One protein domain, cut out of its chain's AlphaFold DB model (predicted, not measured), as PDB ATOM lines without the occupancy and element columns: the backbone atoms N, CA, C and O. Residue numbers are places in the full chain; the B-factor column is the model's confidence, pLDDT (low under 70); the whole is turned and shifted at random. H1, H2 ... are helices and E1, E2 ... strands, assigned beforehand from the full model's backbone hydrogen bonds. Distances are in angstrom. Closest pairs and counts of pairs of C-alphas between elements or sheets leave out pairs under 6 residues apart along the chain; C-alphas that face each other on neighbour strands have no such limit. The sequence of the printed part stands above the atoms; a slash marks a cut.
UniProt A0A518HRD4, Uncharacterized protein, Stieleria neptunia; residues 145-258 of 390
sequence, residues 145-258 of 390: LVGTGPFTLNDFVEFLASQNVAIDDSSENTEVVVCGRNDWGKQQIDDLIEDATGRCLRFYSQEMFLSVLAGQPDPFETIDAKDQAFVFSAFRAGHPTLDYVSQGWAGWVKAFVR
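AT A GLANCE: This is residues 145 to 258 of the 390 residues of an uncharacterized protein of Stieleria neptunia (UniProt A0A518HRD4). A small parallel sheet of two strands, E1 and E2, forms the middle, with H2 and H5 on one side of it and H3 on the other. H1 lies farthest out beyond the E1 edge and H4 far out on the E2 side; the helices are loosely set, no two of them touching. Short pairings widen the sheet at both edges: residues 145 to 146 run parallel beside residues 178 to 179 of E1, and residues 255 to 256 antiparallel beside residues 200 to 201 of E2. The printed part has 114 residues with five named helices and two named strands, in the order H1 E1 H2 E2 H3 H4 H5, and is mostly helix. It is compact, with a radius of gyration of the C-alphas of 13.4 A and spans of 35 by 31 by 25 A.

IN THESE COORDINATES: H1, residues 153 to 162, begins with C-alpha 153 at (-15.610, 10.249, 5.756) and is 14.2 A long from first to last C-alpha. E1, residues 176 to 179, measures 9.8 A. H2, residues 186 to 195, measures 14.3 A. E2, residues 200 to 205, runs 16.9 A from C-alpha 200 at (-14.184, -10.534, -6.109). H3, residues 206 to 213, measures 10.5 A, and H4, residues 225 to 236, 16.3 A. H5, residues 240 to 247, measures 10.6 A and ends with C-alpha 247 at (-26.185, -12.149, 7.328).

HOW THE PARTS SIT: E1 and E2 are parallel neighbours, 28 degrees between their directions; N 177 and O 202 are 2.8 A apart, and so are N 204 and O 177, within hydrogen-bond range. E1, H2 and E2 form a strand-helix-strand unit, two parallel strands joined through a helix, with a right-handed crossover. The closest C-alphas of H2 and E2 are those of Ile 193 and Leu 201, 7.4 A apart. Those of E1 and H3 are Val 178 and Gln 206, 5.8 A. Those of E2 and H5 are Ser 205 and Leu 242, 7.3 A. H4 and H5 are close but not clearly touching, Arg 236 and Leu 242 having the closest C-alphas at 5.4 A; they run opposite ways at a steep tilt of 42 degrees. H1 and H3 are only just apart, their closest C-alphas 8.3 A from each other. In H1, H2, H3, H4 and H5 every O i to N i+4 pair is within hydrogen-bond range.

THE WHOLE: The C-alphas farthest apart, those of Asn 154 and Lys 226, are 35.6 A from each other. The printed part has no cut. The links H1 to E1, with 13 residues, and H3 to H4, with 11, are long. The mean pLDDT of the printed part is 77.2; 29 residues are under 70, among them residues 169 to 173, 194 to 200 and 246 to 258.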
ATOM      1  N   LEU A 145     -15.531   3.831  -0.313       93.31
ATOM      2  CA  LEU A 145     -15.838   4.138   1.083       93.31
ATOM      3  C   LEU A 145     -17.347   4.185   1.313       93.31
ATOM      4  O   LEU A 145     -18.084   4.815   0.559       93.31
ATOM      5  N   VAL A 146     -17.813   3.553   2.391       92.38
ATOM      6  CA  VAL A 146     -19.235   3.539   2.757       92.38
ATOM      7  C   VAL A 146     -19.412   3.840   4.236       92.38
ATOM      8  O   VAL A 146     -18.878   3.133   5.084       92.38
ATOM      9  N   GLY A 147     -20.224   4.843   4.563       92.88
ATOM     10  CA  GLY A 147     -20.525   5.209   5.946       92.88
ATOM     11  C   GLY A 147     -19.364   5.861   6.705       92.88
ATOM     12  O   GLY A 147     -18.304   6.167   6.161       92.88
ATOM     13  N   THR A 148     -19.585   6.099   7.995       92.56
ATOM     14  CA  THR A 148     -18.669   6.798   8.907       92.56
ATOM     15  C   THR A 148     -18.446   5.998  10.188       92.56
ATOM     16  O   THR A 148     -19.235   5.133  10.558       92.56
ATOM     17  N   GLY A 149     -17.380   6.298  10.919       87.69
ATOM     18  CA  GLY A 149     -17.090   5.703  12.217       87.69
ATOM     19  C   GLY A 149     -16.066   4.562  12.125       87.69
ATOM     20  O   GLY A 149     -16.283   3.629  11.354       87.69
ATOM     21  N   PRO A 150     -14.999   4.591  12.946       87.88
ATOM     22  CA  PRO A 150     -14.743   5.581  13.995       87.88
ATOM     23  C   PRO A 150     -14.319   6.960  13.466       87.88
ATOM     24  O   PRO A 150     -14.394   7.924  14.222       87.88
ATOM     25  N   PHE A 151     -13.952   7.081  12.189       91.75
ATOM     26  CA  PHE A 151     -13.571   8.351  11.567       91.75
ATOM     27  C   PHE A 151     -14.682   8.890  10.670       91.75
ATOM     28  O   PHE A 151     -15.458   8.131  10.081       91.75
ATOM     29  N   THR A 152     -14.763  10.215  10.546       92.50
ATOM     30  CA  THR A 152     -15.639  10.820   9.538       92.50
ATOM     31  C   THR A 152     -15.132  10.472   8.137       92.50
ATOM     32  O   THR A 152     -13.958  10.147   7.959       92.50
ATOM     33  N   LEU A 153     -16.010  10.541   7.133       90.25
ATOM     34  CA  LEU A 153     -15.610  10.249   5.756       90.25
ATOM     35  C   LEU A 153     -14.503  11.203   5.283       90.25
ATOM     36  O   LEU A 153     -13.522  10.744   4.714       90.25
ATOM     37  N   ASN A 154     -14.612  12.501   5.591       92.38
ATOM     38  CA  ASN A 154     -13.591  13.488   5.227       92.38
ATOM     39  C   ASN A 154     -12.236  13.185   5.872       92.38
ATOM     40  O   ASN A 154     -11.239  13.116   5.159       92.38
ATOM     41  N   ASP A 155     -12.200  12.958   7.189       92.69
ATOM     42  CA  ASP A 155     -10.938  12.674   7.884       92.69
ATOM     43  C   ASP A 155     -10.289  11.395   7.339       92.69
ATOM     44  O   ASP A 155      -9.071  11.320   7.168       92.69
ATOM     45  N   PHE A 156     -11.106  10.380   7.040       93.62
ATOM     46  CA  PHE A 156     -10.617   9.116   6.510       93.62
ATOM     47  C   PHE A 156     -10.108   9.259   5.070       93.62
ATOM     48  O   PHE A 156      -9.041   8.743   4.757       93.62
ATOM     49  N   VAL A 157     -10.804  10.013   4.213       92.75
ATOM     50  CA  VAL A 157     -10.357  10.348   2.849       92.75
ATOM     51  C   VAL A 157      -9.013  11.079   2.879       92.75
ATOM     52  O   VAL A 157      -8.085  10.685   2.170       92.75
ATOM     53  N   GLU A 158      -8.876  12.109   3.721       90.69
ATOM     54  CA  GLU A 158      -7.622  12.856   3.880       90.69
ATOM     55  C   GLU A 158      -6.483  11.946   4.353       90.69
ATOM     56  O   GLU A 158      -5.366  11.992   3.822       90.69
ATOM     57  N   PHE A 159      -6.773  11.064   5.310       90.94
ATOM     58  CA  PHE A 159      -5.818  10.075   5.785       90.94
ATOM     59  C   PHE A 159      -5.394   9.105   4.673       90.94
ATOM     60  O   PHE A 159      -4.195   8.934   4.450       90.94
ATOM     61  N   LEU A 160      -6.329   8.505   3.938       89.94
ATOM     62  CA  LEU A 160      -6.025   7.567   2.854       89.94
ATOM     63  C   LEU A 160      -5.207   8.216   1.736       89.94
ATOM     64  O   LEU A 160      -4.228   7.627   1.267       89.94
ATOM     65  N   ALA A 161      -5.530   9.462   1.384       88.19
ATOM     66  CA  ALA A 161      -4.743  10.248   0.442       88.19
ATOM     67  C   ALA A 161      -3.298  10.440   0.938       88.19
ATOM     68  O   ALA A 161      -2.355  10.274   0.163       88.19
ATOM     69  N   SER A 162      -3.098  10.698   2.239       87.44
ATOM     70  CA  SER A 162      -1.756  10.798   2.839       87.44
ATOM     71  C   SER A 162      -0.948   9.495   2.755       87.44
ATOM     72  O   SER A 162       0.283   9.529   2.728       87.44
ATOM     73  N   GLN A 163      -1.634   8.350   2.680       86.75
ATOM     74  CA  GLN A 163      -1.033   7.021   2.547       86.75
ATOM     75  C   GLN A 163      -0.876   6.574   1.080       86.75
ATOM     76  O   GLN A 163      -0.388   5.474   0.828       86.75
ATOM     77  N   ASN A 164      -1.219   7.426   0.105       87.31
ATOM     78  CA  ASN A 164      -1.268   7.103  -1.329       87.31
ATOM     79  C   ASN A 164      -2.224   5.945  -1.673       87.31
ATOM     80  O   ASN A 164      -1.979   5.206  -2.628       87.31
ATOM     81  N   VAL A 165      -3.302   5.779  -0.907       88.75
ATOM     82  CA  VAL A 165      -4.375   4.838  -1.247       88.75
ATOM     83  C   VAL A 165      -5.326   5.533  -2.217       88.75
ATOM     84  O   VAL A 165      -5.838   6.615  -1.926       88.75
ATOM     85  N   ALA A 166      -5.541   4.927  -3.384       87.69
ATOM     86  CA  ALA A 166      -6.488   5.442  -4.363       87.69
ATOM     87  C   ALA A 166      -7.921   5.203  -3.876       87.69
ATOM     88  O   ALA A 166      -8.268   4.088  -3.493       87.69
ATOM     89  N   ILE A 167      -8.749   6.242  -3.915       89.19
ATOM     90  CA  ILE A 167     -10.178   6.136  -3.622       89.19
ATOM     91  C   ILE A 167     -10.907   6.140  -4.959       89.19
ATOM     92  O   ILE A 167     -10.668   7.021  -5.788       89.19
ATOM     93  N   ASP A 168     -11.740   5.131  -5.171       82.56
ATOM     94  CA  ASP A 168     -12.557   4.978  -6.364       82.56
ATOM     95  C   ASP A 168     -14.004   4.775  -5.925       82.56
ATOM     96  O   ASP A 168     -14.376   3.720  -5.422       82.56
ATOM     97  N   ASP A 169     -14.811   5.821  -6.085       69.62
ATOM     98  CA  ASP A 169     -16.243   5.759  -5.798       69.62
ATOM     99  C   ASP A 169     -17.018   5.054  -6.929       69.62
ATOM    100  O   ASP A 169     -18.234   4.883  -6.828       69.62
ATOM    101  N   SER A 170     -16.346   4.653  -8.021       62.34
ATOM    102  CA  SER A 170     -16.971   3.886  -9.092       62.34
ATOM    103  C   SER A 170     -17.061   2.408  -8.718       62.34
ATOM    104  O   SER A 170     -16.084   1.720  -8.407       62.34
ATOM    105  N   SER A 171     -18.275   1.884  -8.774       62.41
ATOM    106  CA  SER A 171     -18.553   0.485  -8.479       62.41
ATOM    107  C   SER A 171     -17.988  -0.470  -9.542       62.41
ATOM    108  O   SER A 171     -17.666  -1.617  -9.232       62.41
ATOM    109  N   GLU A 172     -17.762   0.006 -10.772       60.84
ATOM    110  CA  GLU A 172     -17.342  -0.805 -11.927       60.84
ATOM    111  C   GLU A 172     -15.947  -1.443 -11.794       60.84
ATOM    112  O   GLU A 172     -15.725  -2.508 -12.367       60.84
ATOM    113  N   ASN A 173     -15.023  -0.858 -11.021       66.38
ATOM    114  CA  ASN A 173     -13.658  -1.388 -10.836       66.38
ATOM    115  C   ASN A 173     -13.258  -1.608  -9.372       66.38
ATOM    116  O   ASN A 173     -12.139  -2.034  -9.094       66.38
ATOM    117  N   THR A 174     -14.173  -1.375  -8.433       73.88
ATOM    118  CA  THR A 174     -13.885  -1.544  -7.009       73.88
ATOM    119  C   THR A 174     -13.749  -3.025  -6.645       73.88
ATOM    120  O   THR A 174     -14.660  -3.817  -6.880       73.88
ATOM    121  N   GLU A 175     -12.616  -3.392  -6.039       80.94
ATOM    122  CA  GLU A 175     -12.369  -4.722  -5.450       80.94
ATOM    123  C   GLU A 175     -12.397  -4.694  -3.915       80.94
ATOM    124  O   GLU A 175     -12.479  -5.738  -3.260       80.94
ATOM    125  N   VAL A 176     -12.335  -3.496  -3.328       88.81
ATOM    126  CA  VAL A 176     -12.217  -3.281  -1.889       88.81
ATOM    127  C   VAL A 176     -13.189  -2.196  -1.447       88.81
ATOM    128  O   VAL A 176     -13.127  -1.065  -1.913       88.81
ATOM    129  N   VAL A 177     -14.056  -2.530  -0.499       91.25
ATOM    130  CA  VAL A 177     -14.973  -1.594   0.153       91.25
ATOM    131  C   VAL A 177     -14.550  -1.439   1.605       91.25
ATOM    132  O   VAL A 177     -14.404  -2.430   2.321       91.25
ATOM    133  N   VAL A 178     -14.375  -0.202   2.060       93.31
ATOM    134  CA  VAL A 178     -14.113   0.114   3.465       93.31
ATOM    135  C   VAL A 178     -15.353   0.751   4.077       93.31
ATOM    136  O   VAL A 178     -15.805   1.822   3.671       93.31
ATOM    137  N   CYS A 179     -15.904   0.080   5.078       93.38
ATOM    138  CA  CYS A 179     -17.144   0.436   5.735       93.38
ATOM    139  C   CYS A 179     -16.898   1.107   7.089       93.38
ATOM    140  O   CYS A 179     -16.125   0.620   7.913       93.38
ATOM    141  N   GLY A 180     -17.617   2.192   7.348       91.94
ATOM    142  CA  GLY A 180     -17.822   2.729   8.684       91.94
ATOM    143  C   GLY A 180     -18.981   2.041   9.412       91.94
ATOM    144  O   GLY A 180     -19.758   1.289   8.819       91.94
ATOM    145  N   ARG A 181     -19.109   2.310  10.714       91.06
ATOM    146  CA  ARG A 181     -20.167   1.771  11.591       91.06
ATOM    147  C   ARG A 181     -21.539   2.428  11.408       91.06
ATOM    148  O   ARG A 181     -22.561   1.781  11.635       91.06
ATOM    149  N   ASN A 182     -21.549   3.704  11.045       91.69
ATOM    150  CA  ASN A 182     -22.705   4.594  10.983       91.69
ATOM    151  C   ASN A 182     -22.901   5.125   9.559       91.69
ATOM    152  O   ASN A 182     -22.045   4.929   8.701       91.69
ATOM    153  N   ASP A 183     -24.022   5.804   9.317       91.44
ATOM    154  CA  ASP A 183     -24.309   6.549   8.080       91.44
ATOM    155  C   ASP A 183     -24.129   5.756   6.770       91.44
ATOM    156  O   ASP A 183     -23.874   6.331   5.716       91.44
ATOM    157  N   TRP A 184     -24.257   4.429   6.823       90.94
ATOM    158  CA  TRP A 184     -24.233   3.552   5.657       90.94
ATOM    159  C   TRP A 184     -25.663   3.184   5.249       90.94
ATOM    160  O   TRP A 184     -26.543   2.982   6.092       90.94
ATOM    161  N   GLY A 185     -25.906   3.094   3.942       82.19
ATOM    162  CA  GLY A 185     -27.181   2.646   3.389       82.19
ATOM    163  C   GLY A 185     -27.130   1.174   2.995       82.19
ATOM    164  O   GLY A 185     -26.183   0.754   2.340       82.19
ATOM    165  N   LYS A 186     -28.172   0.401   3.326       80.12
ATOM    166  CA  LYS A 186     -28.317  -0.983   2.830       80.12
ATOM    167  C   LYS A 186     -28.280  -1.035   1.304       80.12
ATOM    168  O   LYS A 186     -27.444  -1.733   0.761       80.12
ATOM    169  N   GLN A 187     -29.080  -0.186   0.651       73.38
ATOM    170  CA  GLN A 187     -29.122  -0.090  -0.810       73.38
ATOM    171  C   GLN A 187     -27.743   0.199  -1.411       73.38
ATOM    172  O   GLN A 187     -27.354  -0.456  -2.355       73.38
ATOM    173  N   GLN A 188     -26.967   1.113  -0.822       80.56
ATOM    174  CA  GLN A 188     -25.621   1.431  -1.307       80.56
ATOM    175  C   GLN A 188     -24.677   0.221  -1.242       80.56
ATOM    176  O   GLN A 188     -23.855   0.020  -2.131       80.56
ATOM    177  N   ILE A 189     -24.772  -0.571  -0.173       80.19
ATOM    178  CA  ILE A 189     -24.015  -1.817  -0.035       80.19
ATOM    179  C   ILE A 189     -24.497  -2.850  -1.056       80.19
ATOM    180  O   ILE A 189     -23.668  -3.498  -1.687       80.19
ATOM    181  N   ASP A 190     -25.810  -2.982  -1.230       73.81
ATOM    182  CA  ASP A 190     -26.415  -3.907  -2.186       73.81
ATOM    183  C   ASP A 190     -26.015  -3.550  -3.635       73.81
ATOM    184  O   ASP A 190     -25.639  -4.446  -4.383       73.81
ATOM    185  N   ASP A 191     -25.983  -2.260  -3.990       73.75
ATOM    186  CA  ASP A 191     -25.558  -1.746  -5.303       73.75
ATOM    187  C   ASP A 191     -24.077  -2.076  -5.574       73.75
ATOM    188  O   ASP A 191     -23.731  -2.626  -6.617       73.75
ATOM    189  N   LEU A 192     -23.186  -1.819  -4.603       77.12
ATOM    190  CA  LEU A 192     -21.756  -2.159  -4.712       77.12
ATOM    191  C   LEU A 192     -21.527  -3.660  -4.892       77.12
ATOM    192  O   LEU A 192     -20.605  -4.075  -5.596       77.12
ATOM    193  N   ILE A 193     -22.346  -4.468  -4.222       72.94
ATOM    194  CA  ILE A 193     -22.347  -5.916  -4.381       72.94
ATOM    195  C   ILE A 193     -22.785  -6.228  -5.813       72.94
ATOM    196  O   ILE A 193     -21.998  -6.806  -6.557       72.94
ATOM    197  N   GLU A 194     -23.979  -5.811  -6.230       68.12
ATOM    198  CA  GLU A 194     -24.535  -6.088  -7.559       68.12
ATOM    199  C   GLU A 194     -23.570  -5.712  -8.697       68.12
ATOM    200  O   GLU A 194     -23.317  -6.529  -9.589       68.12
ATOM    201  N   ASP A 195     -22.930  -4.550  -8.613       67.94
ATOM    202  CA  ASP A 195     -21.960  -4.067  -9.598       67.94
ATOM    203  C   ASP A 195     -20.659  -4.886  -9.622       67.94
ATOM    204  O   ASP A 195     -19.997  -5.013 -10.659       67.94
ATOM    205  N   ALA A 196     -20.289  -5.511  -8.502       68.88
ATOM    206  CA  ALA A 196     -19.168  -6.445  -8.415       68.88
ATOM    207  C   ALA A 196     -19.489  -7.832  -8.998       68.88
ATOM    208  O   ALA A 196     -18.730  -8.789  -8.803       68.88
ATOM    209  N   THR A 197     -20.596  -7.973  -9.738       62.28
ATOM    210  CA  THR A 197     -20.991  -9.245 -10.345       62.28
ATOM    211  C   THR A 197     -19.903  -9.814 -11.246       62.28
ATOM    212  O   THR A 197     -19.377  -9.142 -12.126       62.28
ATOM    213  N   GLY A 198     -19.546 -11.082 -11.039       53.97
ATOM    214  CA  GLY A 198     -18.464 -11.735 -11.769       53.97
ATOM    215  C   GLY A 198     -17.061 -11.430 -11.232       53.97
ATOM    216  O   GLY A 198     -16.087 -11.928 -11.793       53.97
ATOM    217  N   ARG A 199     -16.940 -10.614 -10.179       67.94
ATOM    218  CA  ARG A 199     -15.669 -10.146  -9.605       67.94
ATOM    219  C   ARG A 199     -15.605 -10.459  -8.116       67.94
ATOM    220  O   ARG A 199     -16.604 -10.817  -7.513       67.94
ATOM    221  N   CYS A 200     -14.412 -10.358  -7.538       69.62
ATOM    222  CA  CYS A 200     -14.184 -10.534  -6.109       69.62
ATOM    223  C   CYS A 200     -14.286  -9.181  -5.396       69.62
ATOM    224  O   CYS A 200     -13.472  -8.301  -5.663       69.62
ATOM    225  N   LEU A 201     -15.198  -9.068  -4.429       77.12
ATOM    226  CA  LEU A 201     -15.283  -7.913  -3.534       77.12
ATOM    227  C   LEU A 201     -14.799  -8.277  -2.120       77.12
ATOM    228  O   LEU A 201     -15.164  -9.325  -1.573       77.12
ATOM    229  N   ARG A 202     -13.960  -7.424  -1.522       85.44
ATOM    230  CA  ARG A 202     -13.518  -7.520  -0.122       85.44
ATOM    231  C   ARG A 202     -14.103  -6.366   0.679       85.44
ATOM    232  O   ARG A 202     -13.963  -5.216   0.282       85.44
ATOM    233  N   PHE A 203     -14.696  -6.664   1.825       87.94
ATOM    234  CA  PHE A 203     -15.233  -5.654   2.728       87.94
ATOM    235  C   PHE A 203     -14.367  -5.561   3.986       87.94
ATOM    236  O   PHE A 203     -14.174  -6.546   4.692       87.94
ATOM    237  N   TYR A 204     -13.873  -4.371   4.288       90.94
ATOM    238  CA  TYR A 204     -13.130  -4.064   5.507       90.94
ATOM    239  C   TYR A 204     -13.969  -3.118   6.364       90.94
ATOM    240  O   TYR A 204     -14.660  -2.263   5.820       90.94
ATOM    241  N   SER A 205     -13.888  -3.194   7.695       91.62
ATOM    242  CA  SER A 205     -14.212  -1.995   8.481       91.62
ATOM    243  C   SER A 205     -13.076  -0.980   8.368       91.62
ATOM    244  O   SER A 205     -11.942  -1.356   8.057       91.62
ATOM    245  N   GLN A 206     -13.332   0.291   8.679       91.62
ATOM    246  CA  GLN A 206     -12.265   1.291   8.795       91.62
ATOM    247  C   GLN A 206     -11.140   0.818   9.735       91.62
ATOM    248  O   GLN A 206      -9.965   0.946   9.402       91.62
ATOM    249  N   GLU A 207     -11.469   0.213  10.882       89.06
ATOM    250  CA  GLU A 207     -10.469  -0.309  11.822       89.06
ATOM    251  C   GLU A 207      -9.664  -1.470  11.227       89.06
ATOM    252  O   GLU A 207      -8.447  -1.529  11.398       89.06
ATOM    253  N   MET A 208     -10.326  -2.381  10.509       88.44
ATOM    254  CA  MET A 208      -9.655  -3.495   9.840       88.44
ATOM    255  C   MET A 208      -8.702  -2.985   8.768       88.44
ATOM    256  O   MET A 208      -7.551  -3.407   8.714       88.44
ATOM    257  N   PHE A 209      -9.145  -2.028   7.959       90.38
ATOM    258  CA  PHE A 209      -8.325  -1.448   6.907       90.38
ATOM    259  C   PHE A 209      -7.095  -0.724   7.466       90.38
ATOM    260  O   PHE A 209      -5.984  -0.898   6.967       90.38
ATOM    261  N   LEU A 210      -7.263   0.020   8.564       87.88
ATOM    262  CA  LEU A 210      -6.151   0.670   9.256       87.88
ATOM    263  C   LEU A 210      -5.109  -0.325   9.765       87.88
ATOM    264  O   LEU A 210      -3.919  -0.027   9.695       87.88
ATOM    265  N   SER A 211      -5.533  -1.502  10.233       85.62
ATOM    266  CA  SER A 211      -4.588  -2.544  10.648       85.62
ATOM    267  C   SER A 211      -3.701  -3.010   9.492       85.62
ATOM    268  O   SER A 211      -2.483  -3.104   9.642       85.62
ATOM    269  N   VAL A 212      -4.285  -3.195   8.305       86.81
ATOM    270  CA  VAL A 212      -3.548  -3.589   7.095       86.81
ATOM    271  C   VAL A 212      -2.565  -2.494   6.675       86.81
ATOM    272  O   VAL A 212      -1.399  -2.778   6.395       86.81
ATOM    273  N   LEU A 213      -2.991  -1.226   6.696       85.12
ATOM    274  CA  LEU A 213      -2.109  -0.091   6.394       85.12
ATOM    275  C   LEU A 213      -0.966   0.061   7.407       85.12
ATOM    276  O   LEU A 213       0.145   0.437   7.032       85.12
ATOM    277  N   ALA A 214      -1.203  -0.306   8.669       81.44
ATOM    278  CA  ALA A 214      -0.184  -0.361   9.715       81.44
ATOM    279  C   ALA A 214       0.811  -1.529   9.550       81.44
ATOM    280  O   ALA A 214       1.609  -1.776  10.454       81.44
ATOM    281  N   GLY A 215       0.772  -2.245   8.419       78.19
ATOM    282  CA  GLY A 215       1.707  -3.315   8.076       78.19
ATOM    283  C   GLY A 215       1.400  -4.645   8.750       78.19
ATOM    284  O   GLY A 215       2.301  -5.473   8.904       78.19
ATOM    285  N   GLN A 216       0.151  -4.841   9.175       80.56
ATOM    286  CA  GLN A 216      -0.295  -6.103   9.748       80.56
ATOM    287  C   GLN A 216      -0.752  -7.079   8.666       80.56
ATOM    288  O   GLN A 216      -1.116  -6.644   7.569       80.56
ATOM    289  N   PRO A 217      -0.721  -8.398   8.946       76.88
ATOM    290  CA  PRO A 217      -1.195  -9.397   8.001       76.88
ATOM    291  C   PRO A 217      -2.625  -9.088   7.563       76.88
ATOM    292  O   PRO A 217      -3.486  -8.842   8.410       76.88
ATOM    293  N   ASP A 218      -2.873  -9.121   6.253       82.81
ATOM    294  CA  ASP A 218      -4.223  -8.983   5.719       82.81
ATOM    295  C   ASP A 218      -5.092 -10.125   6.289       82.81
ATOM    296  O   ASP A 218      -4.756 -11.300   6.090       82.81
ATOM    297  N   PRO A 219      -6.199  -9.836   7.006       79.69
ATOM    298  CA  PRO A 219      -7.103 -10.873   7.506       79.69
ATOM    299  C   PRO A 219      -7.600 -11.817   6.400       79.69
ATOM    300  O   PRO A 219      -7.884 -12.989   6.650       79.69
ATOM    301  N   PHE A 220      -7.647 -11.332   5.156       76.56
ATOM    302  CA  PHE A 220      -8.044 -12.093   3.972       76.56
ATOM    303  C   PHE A 220      -6.948 -13.055   3.475       76.56
ATOM    304  O   PHE A 220      -7.244 -13.966   2.705       76.56
ATOM    305  N   GLU A 221      -5.704 -12.888   3.928       74.44
ATOM    306  CA  GLU A 221      -4.526 -13.673   3.521       74.44
ATOM    307  C   GLU A 221      -3.930 -14.487   4.685       74.44
ATOM    308  O   GLU A 221      -2.823 -15.020   4.591       74.44
ATOM    309  N   THR A 222      -4.661 -14.607   5.799       67.31
ATOM    310  CA  THR A 222      -4.246 -15.445   6.933       67.31
ATOM    311  C   THR A 222      -4.220 -16.922   6.514       67.31
ATOM    312  O   THR A 222      -5.151 -17.406   5.881       67.31
ATOM    313  N   ILE A 223      -3.137 -17.635   6.854       57.22
ATOM    314  CA  ILE A 223      -2.860 -19.000   6.358       57.22
ATOM    315  C   ILE A 223      -3.786 -20.050   6.995       57.22
ATOM    316  O   ILE A 223      -4.120 -21.043   6.354       57.22
ATOM    317  N   ASP A 224      -4.200 -19.840   8.246       73.75
ATOM    318  CA  ASP A 224      -5.054 -20.771   8.982       73.75
ATOM    319  C   ASP A 224      -6.529 -20.332   8.962       73.75
ATOM    320  O   ASP A 224      -6.872 -19.206   9.333       73.75
ATOM    321  N   ALA A 225      -7.413 -21.237   8.528       69.06
ATOM    322  CA  ALA A 225      -8.841 -20.961   8.357       69.06
ATOM    323  C   ALA A 225      -9.579 -20.728   9.690       69.06
ATOM    324  O   ALA A 225     -10.542 -19.959   9.737       69.06
ATOM    325  N   LYS A 226      -9.133 -21.371  10.779       68.69
ATOM    326  CA  LYS A 226      -9.721 -21.199  12.115       68.69
ATOM    327  C   LYS A 226      -9.365 -19.817  12.664       68.69
ATOM    328  O   LYS A 226     -10.254 -19.100  13.123       68.69
ATOM    329  N   ASP A 227      -8.101 -19.416  12.549       73.44
ATOM    330  CA  ASP A 227      -7.647 -18.072  12.916       73.44
ATOM    331  C   ASP A 227      -8.357 -16.997  12.085       73.44
ATOM    332  O   ASP A 227      -8.805 -15.986  12.631       73.44
ATOM    333  N   GLN A 228      -8.523 -17.225  10.781       77.12
ATOM    334  CA  GLN A 228      -9.226 -16.302   9.896       77.12
ATOM    335  C   GLN A 228     -10.688 -16.088  10.325       77.12
ATOM    336  O   GLN A 228     -11.123 -14.946  10.498       77.12
ATOM    337  N   ALA A 229     -11.443 -17.170  10.546       74.38
ATOM    338  CA  ALA A 229     -12.831 -17.087  11.000       74.38
ATOM    339  C   ALA A 229     -12.951 -16.343  12.340       74.38
ATOM    340  O   ALA A 229     -13.846 -15.513  12.532       74.38
ATOM    341  N   PHE A 230     -12.013 -16.598  13.254       75.06
ATOM    342  CA  PHE A 230     -11.964 -15.939  14.549       75.06
ATOM    343  C   PHE A 230     -11.700 -14.426  14.429       75.06
ATOM    344  O   PHE A 230     -12.423 -13.619  15.019       75.06
ATOM    345  N   VAL A 231     -10.712 -14.022  13.624       79.06
ATOM    346  CA  VAL A 231     -10.391 -12.606  13.376       79.06
ATOM    347  C   VAL A 231     -11.587 -11.873  12.765       79.06
ATOM    348  O   VAL A 231     -11.933 -10.781  13.226       79.06
ATOM    349  N   PHE A 232     -12.271 -12.473  11.787       79.94
ATOM    350  CA  PHE A 232     -13.465 -11.863  11.197       79.94
ATOM    351  C   PHE A 232     -14.600 -11.694  12.197       79.94
ATOM    352  O   PHE A 232     -15.211 -10.626  12.241       79.94
ATOM    353  N   SER A 233     -14.844 -12.696  13.042       77.50
ATOM    354  CA  SER A 233     -15.829 -12.592  14.122       77.50
ATOM    355  C   SER A 233     -15.534 -11.400  15.043       77.50
ATOM    356  O   SER A 233     -16.431 -10.620  15.367       77.50
ATOM    357  N   ALA A 234     -14.262 -11.183  15.390       79.94
ATOM    358  CA  ALA A 234     -13.861 -10.093  16.276       79.94
ATOM    359  C   ALA A 234     -14.007  -8.688  15.659       79.94
ATOM    360  O   ALA A 234     -14.349  -7.744  16.377       79.94
ATOM    361  N   PHE A 235     -13.754  -8.530  14.354       83.25
ATOM    362  CA  PHE A 235     -14.004  -7.266  13.644       83.25
ATOM    363  C   PHE A 235     -15.497  -7.018  13.407       83.25
ATOM    364  O   PHE A 235     -15.955  -5.878  13.489       83.25
ATOM    365  N   ARG A 236     -16.259  -8.084  13.146       80.50
ATOM    366  CA  ARG A 236     -17.711  -8.039  12.964       80.50
ATOM    367  C   ARG A 236     -18.444  -7.652  14.244       80.50
ATOM    368  O   ARG A 236     -19.454  -6.964  14.160       80.50
ATOM    369  N   ALA A 237     -17.964  -8.090  15.408       77.25
ATOM    370  CA  ALA A 237     -18.655  -7.920  16.682       77.25
ATOM    371  C   ALA A 237     -19.102  -6.463  16.931       77.25
ATOM    372  O   ALA A 237     -18.295  -5.567  17.203       77.25
ATOM    373  N   GLY A 238     -20.417  -6.233  16.841       75.88
ATOM    374  CA  GLY A 238     -21.034  -4.921  17.046       75.88
ATOM    375  C   GLY A 238     -20.775  -3.914  15.920       75.88
ATOM    376  O   GLY A 238     -20.860  -2.708  16.162       75.88
ATOM    377  N   HIS A 239     -20.417  -4.368  14.718       86.12
ATOM    378  CA  HIS A 239     -20.241  -3.527  13.540       86.12
ATOM    379  C   HIS A 239     -21.435  -3.694  12.582       86.12
ATOM    380  O   HIS A 239     -21.460  -4.654  11.815       86.12
ATOM    381  N   PRO A 240     -22.380  -2.736  12.516       85.62
ATOM    382  CA  PRO A 240     -23.653  -2.920  11.808       85.62
ATOM    383  C   PRO A 240     -23.519  -3.270  10.320       85.62
ATOM    384  O   PRO A 240     -24.220  -4.154   9.837       85.62
ATOM    385  N   THR A 241     -22.600  -2.620   9.600       86.06
ATOM    386  CA  THR A 241     -22.366  -2.878   8.166       86.06
ATOM    387  C   THR A 241     -21.795  -4.268   7.922       86.06
ATOM    388  O   THR A 241     -22.284  -4.990   7.058       86.06
ATOM    389  N   LEU A 242     -20.797  -4.679   8.719       84.12
ATOM    390  CA  LEU A 242     -20.243  -6.027   8.625       84.12
ATOM    391  C   LEU A 242     -21.254  -7.081   9.094       84.12
ATOM    392  O   LEU A 242     -21.328  -8.165   8.527       84.12
ATOM    393  N   ASP A 243     -22.086  -6.782  10.091       78.56
ATOM    394  CA  ASP A 243     -23.186  -7.656  10.496       78.56
ATOM    395  C   ASP A 243     -24.215  -7.834   9.376       78.56
ATOM    396  O   ASP A 243     -24.689  -8.944   9.153       78.56
ATOM    397  N   TYR A 244     -24.535  -6.773   8.637       78.12
ATOM    398  CA  TYR A 244     -25.438  -6.843   7.492       78.12
ATOM    399  C   TYR A 244     -24.841  -7.667   6.348       78.12
ATOM    400  O   TYR A 244     -25.445  -8.650   5.918       78.12
ATOM    401  N   VAL A 245     -23.615  -7.338   5.931       74.00
ATOM    402  CA  VAL A 245     -22.924  -8.042   4.839       74.00
ATOM    403  C   VAL A 245     -22.578  -9.498   5.214       74.00
ATOM    404  O   VAL A 245     -22.320 -10.328   4.356       74.00
ATOM    405  N   SER A 246     -22.640  -9.892   6.489       66.56
ATOM    406  CA  SER A 246     -22.446 -11.289   6.926       66.56
ATOM    407  C   SER A 246     -23.727 -12.093   7.136       66.56
ATOM    408  O   SER A 246     -23.650 -13.313   7.258       66.56
ATOM    409  N   GLN A 247     -24.899 -11.455   7.187       58.28
ATOM    410  CA  GLN A 247     -26.185 -12.149   7.328       58.28
ATOM    411  C   GLN A 247     -26.723 -12.672   5.989       58.28
ATOM    412  O   GLN A 247     -27.377 -13.709   5.971       58.28
ATOM    413  N   GLY A 248     -26.452 -11.969   4.886       45.78
ATOM    414  CA  GLY A 248     -26.890 -12.364   3.540       45.78
ATOM    415  C   GLY A 248     -25.849 -13.143   2.730       45.78
ATOM    416  O   GLY A 248     -26.193 -13.756   1.723       45.78
ATOM    417  N   TRP A 249     -24.582 -13.134   3.156       52.59
ATOM    418  CA  TRP A 249     -23.459 -13.610   2.347       52.59
ATOM    419  C   TRP A 249     -22.471 -14.395   3.222       52.59
ATOM    420  O   TRP A 249     -21.605 -13.834   3.889       52.59
ATOM    421  N   ALA A 250     -22.629 -15.725   3.239       37.41
ATOM    422  CA  ALA A 250     -21.911 -16.643   4.137       37.41
ATOM    423  C   ALA A 250     -20.394 -16.772   3.871       37.41
ATOM    424  O   ALA A 250     -19.697 -17.455   4.617       37.41
ATOM    425  N   GLY A 251     -19.876 -16.107   2.837       39.28
ATOM    426  CA  GLY A 251     -18.450 -15.950   2.585       39.28
ATOM    427  C   GLY A 251     -18.098 -14.472   2.620       39.28
ATOM    428  O   GLY A 251     -18.341 -13.749   1.658       39.28
ATOM    429  N   TRP A 252     -17.494 -14.005   3.705       46.59
ATOM    430  CA  TRP A 252     -16.591 -12.871   3.553       46.59
ATOM    431  C   TRP A 252     -15.348 -13.407   2.852       46.59
ATOM    432  O   TRP A 252     -14.943 -14.524   3.159       46.59
ATOM    433  N   VAL A 253     -14.756 -12.602   1.956       45.28
ATOM    434  CA  VAL A 253     -13.478 -12.852   1.249       45.28
ATOM    435  C   VAL A 253     -13.621 -13.610  -0.082       45.28
ATOM    436  O   VAL A 253     -13.573 -14.831  -0.121       45.28
ATOM    437  N   LYS A 254     -13.694 -12.873  -1.203       40.22
ATOM    438  CA  LYS A 254     -13.815 -13.382  -2.592       40.22
ATOM    439  C   LYS A 254     -15.180 -13.972  -2.960       40.22
ATOM    440  O   LYS A 254     -15.287 -15.124  -3.365       40.22
ATOM    441  N   ALA A 255     -16.228 -13.156  -2.914       35.44
ATOM    442  CA  ALA A 255     -17.513 -13.528  -3.499       35.44
ATOM    443  C   ALA A 255     -17.581 -13.063  -4.960       35.44
ATOM    444  O   ALA A 255     -17.519 -11.863  -5.193       35.44
ATOM    445  N   PHE A 256     -17.716 -13.999  -5.912       38.19
ATOM    446  CA  PHE A 256     -18.229 -13.718  -7.260       38.19
ATOM    447  C   PHE A 256     -19.650 -13.183  -7.091       38.19
ATOM    448  O   PHE A 256     -20.552 -13.969  -6.779       38.19
ATOM    449  N   VAL A 257     -19.867 -11.877  -7.252       37.19
ATOM    450  CA  VAL A 257     -21.243 -11.380  -7.169       37.19
ATOM    451  C   VAL A 257     -22.024 -11.846  -8.403       37.19
ATOM    452  O   VAL A 257     -21.436 -12.230  -9.418       37.19
ATOM    453  N   ARG A 258     -23.340 -11.947  -8.305       36.19
ATOM    454  CA  ARG A 258     -24.210 -12.523  -9.320       36.19
ATOM    455  C   ARG A 258     -25.310 -11.532  -9.632       36.19
ATOM    456  O   ARG A 258     -25.937 -11.031  -8.705       36.19
TER     457      ARG A 258